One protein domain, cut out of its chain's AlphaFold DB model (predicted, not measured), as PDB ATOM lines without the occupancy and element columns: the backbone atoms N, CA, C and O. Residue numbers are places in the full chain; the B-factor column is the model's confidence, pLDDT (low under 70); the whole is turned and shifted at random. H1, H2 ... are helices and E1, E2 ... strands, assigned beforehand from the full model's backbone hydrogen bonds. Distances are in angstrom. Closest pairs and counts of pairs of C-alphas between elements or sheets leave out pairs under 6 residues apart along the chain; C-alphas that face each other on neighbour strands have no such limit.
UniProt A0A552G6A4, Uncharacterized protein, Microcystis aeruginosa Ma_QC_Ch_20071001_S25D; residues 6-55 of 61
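This is residues 6 to 55 of the 61 residues of an uncharacterized protein of Microcystis aeruginosa Ma_QC_Ch_20071001_S25D (UniProt A0A552G6A4). A small hairpin of two strands, E1 and E2, makes a head at one end, and the long helix H1 sticks out from it as an arm that makes most of the length. The 50 printed residues hold E1, E2 and H1 in that order, the strands antiparallel, and the class is mixed, helices and strands. The whole is extended, with a radius of gyration of the C-alphas of 18.6 A, a rod spanning 57 by 20 by 15 A.

E1, residues 6 to 9, and E2, residues 12 to 16, form a hairpin over a tight link, antiparallel at 128 degrees. N 7 and O 14 are 3.0 A apart, and N 9 and O 12 are 2.9 A apart, both within hydrogen-bond range. Residues 15 to 16 of E2 also pair with residues 22 to 23, antiparallel. H1, residues 26 to 53, is apart from E1; every O i to N i+4 pair in it is within hydrogen-bond range.

E1 begins at C-alpha 6 (14.454, -15.482, 23.240). E2 is 12.6 A long. H1 is 40.7 A long, from C-alpha 26 (29.513, -14.145, 27.143) to C-alpha 53 (59.726, 13.108, 25.595).

The two C-alphas farthest apart, of Thr 7 and Gly 55, are 57.1 A apart. The printed part has no cut, E2 to H1 is a short link, and no printed residue is under 70 in pLDDT.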
ATOM      1  N   VAL A   6      13.633 -14.690  24.172       89.12
ATOM      2  CA  VAL A   6      14.454 -15.482  23.240       89.12
ATOM      3  C   VAL A   6      13.834 -15.443  21.851       89.12
ATOM      4  O   VAL A   6      12.686 -15.848  21.683       89.12
ATOM      5  N   THR A   7      14.613 -15.009  20.858       89.94
ATOM      6  CA  THR A   7      14.178 -14.877  19.458       89.94
ATOM      7  C   THR A   7      15.293 -15.314  18.503       89.94
ATOM      8  O   THR A   7      16.458 -15.412  18.890       89.94
ATOM      9  N   ILE A   8      14.951 -15.587  17.242       90.50
ATOM     10  CA  ILE A   8      15.923 -15.842  16.172       90.50
ATOM     11  C   ILE A   8      16.364 -14.504  15.562       90.50
ATOM     12  O   ILE A   8      15.543 -13.751  15.044       90.50
ATOM     13  N   TYR A   9      17.665 -14.227  15.587       87.38
ATOM     14  CA  TYR A   9      18.292 -13.067  14.951       87.38
ATOM     15  C   TYR A   9      19.583 -13.506  14.257       87.38
ATOM     16  O   TYR A   9      20.364 -14.258  14.838       87.38
ATOM     17  N   GLN A  10      19.809 -13.074  13.009       89.62
ATOM     18  CA  GLN A  10      20.975 -13.487  12.204       89.62
ATOM     19  C   GLN A  10      21.159 -15.020  12.152       89.62
ATOM     20  O   GLN A  10      22.266 -15.533  12.296       89.62
ATOM     21  N   GLN A  11      20.056 -15.762  11.986       92.19
ATOM     22  CA  GLN A  11      20.025 -17.235  11.988       92.19
ATOM     23  C   GLN A  11      20.507 -17.893  13.300       92.19
ATOM     24  O   GLN A  11      20.865 -19.069  13.304       92.19
ATOM     25  N   GLN A  12      20.513 -17.163  14.422       89.56
ATOM     26  CA  GLN A  12      20.945 -17.657  15.734       89.56
ATOM     27  C   GLN A  12      19.906 -17.356  16.819       89.56
ATOM     28  O   GLN A  12      19.203 -16.348  16.752       89.56
ATOM     29  N   LEU A  13      19.831 -18.208  17.844       93.19
ATOM     30  CA  LEU A  13      19.052 -17.925  19.052       93.19
ATOM     31  C   LEU A  13      19.736 -16.820  19.857       93.19
ATOM     32  O   LEU A  13      20.910 -16.939  20.212       93.19
ATOM     33  N   ARG A  14      18.997 -15.752  20.147       94.00
ATOM     34  CA  ARG A  14      19.497 -14.557  20.826       94.00
ATOM     35  C   ARG A  14      18.546 -14.114  21.933       94.00
ATOM     36  O   ARG A  14      17.331 -14.273  21.813       94.00
ATOM     37  N   TYR A  15      19.125 -13.570  23.003       94.12
ATOM     38  CA  TYR A  15      18.392 -13.014  24.136       94.12
ATOM     39  C   TYR A  15      18.229 -11.505  23.968       94.12
ATOM     40  O   TYR A  15      19.155 -10.836  23.517       94.12
ATOM     41  N   PHE A  16      17.077 -10.975  24.359       93.62
ATOM     42  CA  PHE A  16      16.795  -9.543  24.381       93.62
ATOM     43  C   PHE A  16      16.310  -9.125  25.769       93.62
ATOM     44  O   PHE A  16      15.614  -9.892  26.447       93.62
ATOM     45  N   ASN A  17      16.677  -7.917  26.195       92.75
ATOM     46  CA  ASN A  17      16.191  -7.338  27.443       92.75
ATOM     47  C   ASN A  17      14.741  -6.824  27.283       92.75
ATOM     48  O   ASN A  17      14.125  -6.924  26.218       92.75
ATOM     49  N   ARG A  18      14.172  -6.266  28.358       91.56
ATOM     50  CA  ARG A  18      12.806  -5.706  28.347       91.56
ATOM     51  C   ARG A  18      12.637  -4.501  27.419       91.56
ATOM     52  O   ARG A  18      11.514  -4.201  27.032       91.56
ATOM     53  N   GLU A  19      13.731  -3.836  27.087       93.50
ATOM     54  CA  GLU A  19      13.795  -2.668  26.207       93.50
ATOM     55  C   GLU A  19      14.003  -3.083  24.738       93.50
ATOM     56  O   GLU A  19      14.192  -2.237  23.871       93.50
ATOM     57  N   ALA A  20      13.908  -4.390  24.443       89.50
ATOM     58  CA  ALA A  20      14.147  -4.998  23.135       89.50
ATOM     59  C   ALA A  20      15.583  -4.811  22.610       89.50
ATOM     60  O   ALA A  20      15.832  -4.913  21.407       89.50
ATOM     61  N   GLU A  21      16.544  -4.610  23.508       93.19
ATOM     62  CA  GLU A  21      17.963  -4.552  23.177       93.19
ATOM     63  C   GLU A  21      18.587  -5.946  23.221       93.19
ATOM     64  O   GLU A  21      18.284  -6.763  24.096       93.19
ATOM     65  N   LEU A  22      19.469  -6.219  22.260       93.31
ATOM     66  CA  LEU A  22      20.169  -7.492  22.142       93.31
ATOM     67  C   LEU A  22      21.149  -7.667  23.306       93.31
ATOM     68  O   LEU A  22      22.067  -6.867  23.483       93.31
ATOM     69  N   ILE A  23      20.999  -8.757  24.050       94.88
ATOM     70  CA  ILE A  23      21.943  -9.141  25.096       94.88
ATOM     71  C   ILE A  23      23.127  -9.851  24.418       94.88
ATOM     72  O   ILE A  23      22.927 -10.887  23.768       94.88
ATOM     73  N   PRO A  24      24.359  -9.321  24.537       93.81
ATOM     74  CA  PRO A  24      25.536  -9.958  23.965       93.81
ATOM     75  C   PRO A  24      25.810 -11.300  24.649       93.81
ATOM     76  O   PRO A  24      25.552 -11.498  25.837       93.81
ATOM     77  N   THR A  25      26.367 -12.247  23.902       93.69
ATOM     78  CA  THR A  25      26.814 -13.522  24.466       93.69
ATOM     79  C   THR A  25      28.045 -13.319  25.354       93.69
ATOM     80  O   THR A  25      28.837 -12.405  25.111       93.69
ATOM     81  N   PRO A  26      28.301 -14.216  26.325       93.31
ATOM     82  CA  PRO A  26      29.513 -14.145  27.143       93.31
ATOM     83  C   PRO A  26      30.812 -14.101  26.323       93.31
ATOM     84  O   PRO A  26      31.774 -13.447  26.714       93.31
ATOM     85  N   ALA A  27      30.847 -14.767  25.163       94.44
ATOM     86  CA  ALA A  27      32.004 -14.753  24.271       94.44
ATOM     87  C   ALA A  27      32.199 -13.395  23.571       94.44
ATOM     88  O   ALA A  27      33.335 -12.956  23.394       94.44
ATOM     89  N   GLU A  28      31.107 -12.729  23.184       94.81
ATOM     90  CA  GLU A  28      31.138 -11.380  22.609       94.81
ATOM     91  C   GLU A  28      31.590 -10.354  23.655       94.81
ATOM     92  O   GLU A  28      32.496  -9.574  23.363       94.81
ATOM     93  N   VAL A  29      31.064 -10.431  24.885       96.88
ATOM     94  CA  VAL A  29      31.509  -9.592  26.015       96.88
ATOM     95  C   VAL A  29      33.002  -9.794  26.277       96.88
ATOM     96  O   VAL A  29      33.766  -8.835  26.242       96.88
ATOM     97  N   ALA A  30      33.461 -11.041  26.413       96.50
ATOM     98  CA  ALA A  30      34.876 -11.330  26.655       96.50
ATOM     99  C   ALA A  30      35.794 -10.849  25.514       96.50
ATOM    100  O   ALA A  30      36.946 -10.473  25.743       96.50
ATOM    101  N   LYS A  31      35.319 -10.878  24.261       97.62
ATOM    102  CA  LYS A  31      36.062 -10.332  23.116       97.62
ATOM    103  C   LYS A  31      36.158  -8.809  23.201       97.62
ATOM    104  O   LYS A  31      37.241  -8.275  22.963       97.62
ATOM    105  N   GLN A  32      35.060  -8.140  23.543       96.25
ATOM    106  CA  GLN A  32      35.017  -6.694  23.723       96.25
ATOM    107  C   GLN A  32      35.967  -6.253  24.845       96.25
ATOM    108  O   GLN A  32      36.861  -5.453  24.583       96.25
ATOM    109  N   GLU A  33      35.890  -6.875  26.025       97.25
ATOM    110  CA  GLU A  33      36.762  -6.551  27.166       97.25
ATOM    111  C   GLU A  33      38.252  -6.702  26.822       97.25
ATOM    112  O   GLU A  33      39.090  -5.879  27.198       97.25
ATOM    113  N   ARG A  34      38.615  -7.746  26.061       97.62
ATOM    114  CA  ARG A  34      39.996  -7.931  25.582       97.62
ATOM    115  C   ARG A  34      40.428  -6.802  24.654       97.62
ATOM    116  O   ARG A  34      41.558  -6.332  24.768       97.62
ATOM    117  N   GLN A  35      39.560  -6.391  23.736       97.31
ATOM    118  CA  GLN A  35      39.862  -5.325  22.790       97.31
ATOM    119  C   GLN A  35      40.014  -3.977  23.502       97.31
ATOM    120  O   GLN A  35      40.987  -3.266  23.252       97.31
ATOM    121  N   GLU A  36      39.125  -3.665  24.443       97.25
ATOM    122  CA  GLU A  36      39.207  -2.463  25.281       97.25
ATOM    123  C   GLU A  36      40.497  -2.439  26.101       97.25
ATOM    124  O   GLU A  36      41.199  -1.428  26.123       97.25
ATOM    125  N   LYS A  37      40.882  -3.575  26.696       97.50
ATOM    126  CA  LYS A  37      42.144  -3.693  27.435       97.50
ATOM    127  C   LYS A  37      43.357  -3.416  26.549       97.50
ATOM    128  O   LYS A  37      44.264  -2.702  26.970       97.50
ATOM    129  N   VAL A  38      43.393  -3.961  25.333       97.88
ATOM    130  CA  VAL A  38      44.497  -3.717  24.390       97.88
ATOM    131  C   VAL A  38      44.576  -2.238  24.015       97.88
ATOM    132  O   VAL A  38      45.661  -1.662  24.060       97.88
ATOM    133  N   LEU A  39      43.441  -1.604  23.710       97.81
ATOM    134  CA  LEU A  39      43.392  -0.178  23.380       97.81
ATOM    135  C   LEU A  39      43.826   0.704  24.556       97.81
ATOM    136  O   LEU A  39      44.542   1.685  24.355       97.81
ATOM    137  N   ALA A  40      43.426   0.363  25.780       97.19
ATOM    138  CA  ALA A  40      43.846   1.081  26.979       97.19
ATOM    139  C   ALA A  40      45.361   0.965  27.200       97.19
ATOM    140  O   ALA A  40      46.025   1.966  27.459       97.19
ATOM    141  N   LEU A  41      45.933  -0.231  27.028       97.00
ATOM    142  CA  LEU A  41      47.380  -0.440  27.134       97.00
ATOM    143  C   LEU A  41      48.157   0.343  26.070       97.00
ATOM    144  O   LEU A  41      49.178   0.949  26.384       97.00
ATOM    145  N   GLN A  42      47.661   0.381  24.830       96.62
ATOM    146  CA  GLN A  42      48.268   1.181  23.763       96.62
ATOM    147  C   GLN A  42      48.251   2.678  24.088       96.62
ATOM    148  O   GLN A  42      49.259   3.356  23.896       96.62
ATOM    149  N   GLN A  43      47.138   3.189  24.618       96.19
ATOM    150  CA  GLN A  43      47.039   4.585  25.047       96.19
ATOM    151  C   GLN A  43      47.993   4.895  26.202       96.19
ATOM    152  O   GLN A  43      48.668   5.921  26.171       96.19
ATOM    153  N   ILE A  44      48.105   3.997  27.187       95.44
ATOM    154  CA  ILE A  44      49.063   4.141  28.288       95.44
ATOM    155  C   ILE A  44      50.491   4.225  27.748       95.44
ATOM    156  O   ILE A  44      51.233   5.111  28.161       95.44
ATOM    157  N   GLU A  45      50.880   3.358  26.811       94.12
ATOM    158  CA  GLU A  45      52.243   3.378  26.268       94.12
ATOM    159  C   GLU A  45      52.524   4.652  25.461       94.12
ATOM    160  O   GLU A  45      53.590   5.252  25.595       94.12
ATOM    161  N   GLN A  46      51.545   5.134  24.685       94.38
ATOM    162  CA  GLN A  46      51.659   6.419  23.991       94.38
ATOM    163  C   GLN A  46      51.819   7.587  24.966       94.38
ATOM    164  O   GLN A  46      52.662   8.458  24.749       94.38
ATOM    165  N   LEU A  47      51.038   7.610  26.047       92.81
ATOM    166  CA  LEU A  47      51.140   8.642  27.075       92.81
ATOM    167  C   LEU A  47      52.486   8.574  27.798       92.81
ATOM    168  O   LEU A  47      53.135   9.605  27.949       92.81
ATOM    169  N   LYS A  48      52.956   7.376  28.165       90.38
ATOM    170  CA  LYS A  48      54.290   7.172  28.749       90.38
ATOM    171  C   LYS A  48      55.391   7.679  27.825       90.38
ATOM    172  O   LYS A  48      56.291   8.371  28.284       90.38
ATOM    173  N   SER A  49      55.303   7.387  26.527       90.25
ATOM    174  CA  SER A  49      56.251   7.904  25.536       90.25
ATOM    175  C   SER A  49      56.270   9.430  25.517       90.25
ATOM    176  O   SER A  49      57.339  10.014  25.652       90.25
ATOM    177  N   ARG A  50      55.099  10.075  25.440       89.75
ATOM    178  CA  ARG A  50      54.997  11.544  25.446       89.75
ATOM    179  C   ARG A  50      55.535  12.169  26.729       89.75
ATOM    180  O   ARG A  50      56.141  13.231  26.685       89.75
ATOM    181  N   LEU A  51      55.324  11.525  27.873       88.38
ATOM    182  CA  LEU A  51      55.847  12.002  29.154       88.38
ATOM    183  C   LEU A  51      57.377  11.903  29.214       88.38
ATOM    184  O   LEU A  51      58.022  12.872  29.614       88.38
ATOM    185  N   ARG A  52      57.955  10.797  28.721       85.88
ATOM    186  CA  ARG A  52      59.412  10.652  28.555       85.88
ATOM    187  C   ARG A  52      59.985  11.738  27.642       85.88
ATOM    188  O   ARG A  52      60.989  12.351  27.985       85.88
ATOM    189  N   GLU A  53      59.326  12.028  26.516       86.88
ATOM    190  CA  GLU A  53      59.726  13.108  25.595       86.88
ATOM    191  C   GLU A  53      59.712  14.493  26.259       86.88
ATOM    192  O   GLU A  53      60.530  15.349  25.929       86.88
ATOM    193  N   LEU A  54      58.815  14.713  27.221       88.94
ATOM    194  CA  LEU A  54      58.720  15.954  27.991       88.94
ATOM    195  C   LEU A  54      59.715  16.025  29.166       88.94
ATOM    196  O   LEU A  54      59.695  16.998  29.917       88.94
ATOM    197  N   GLY A  55      60.589  15.025  29.333       78.69
ATOM    198  CA  GLY A  55      61.586  14.973  30.407       78.69
ATOM    199  C   GLY A  55      61.019  14.589  31.777       78.69
ATOM    200  O   GLY A  55      61.719  14.710  32.781       78.69
TER     201      GLY A  55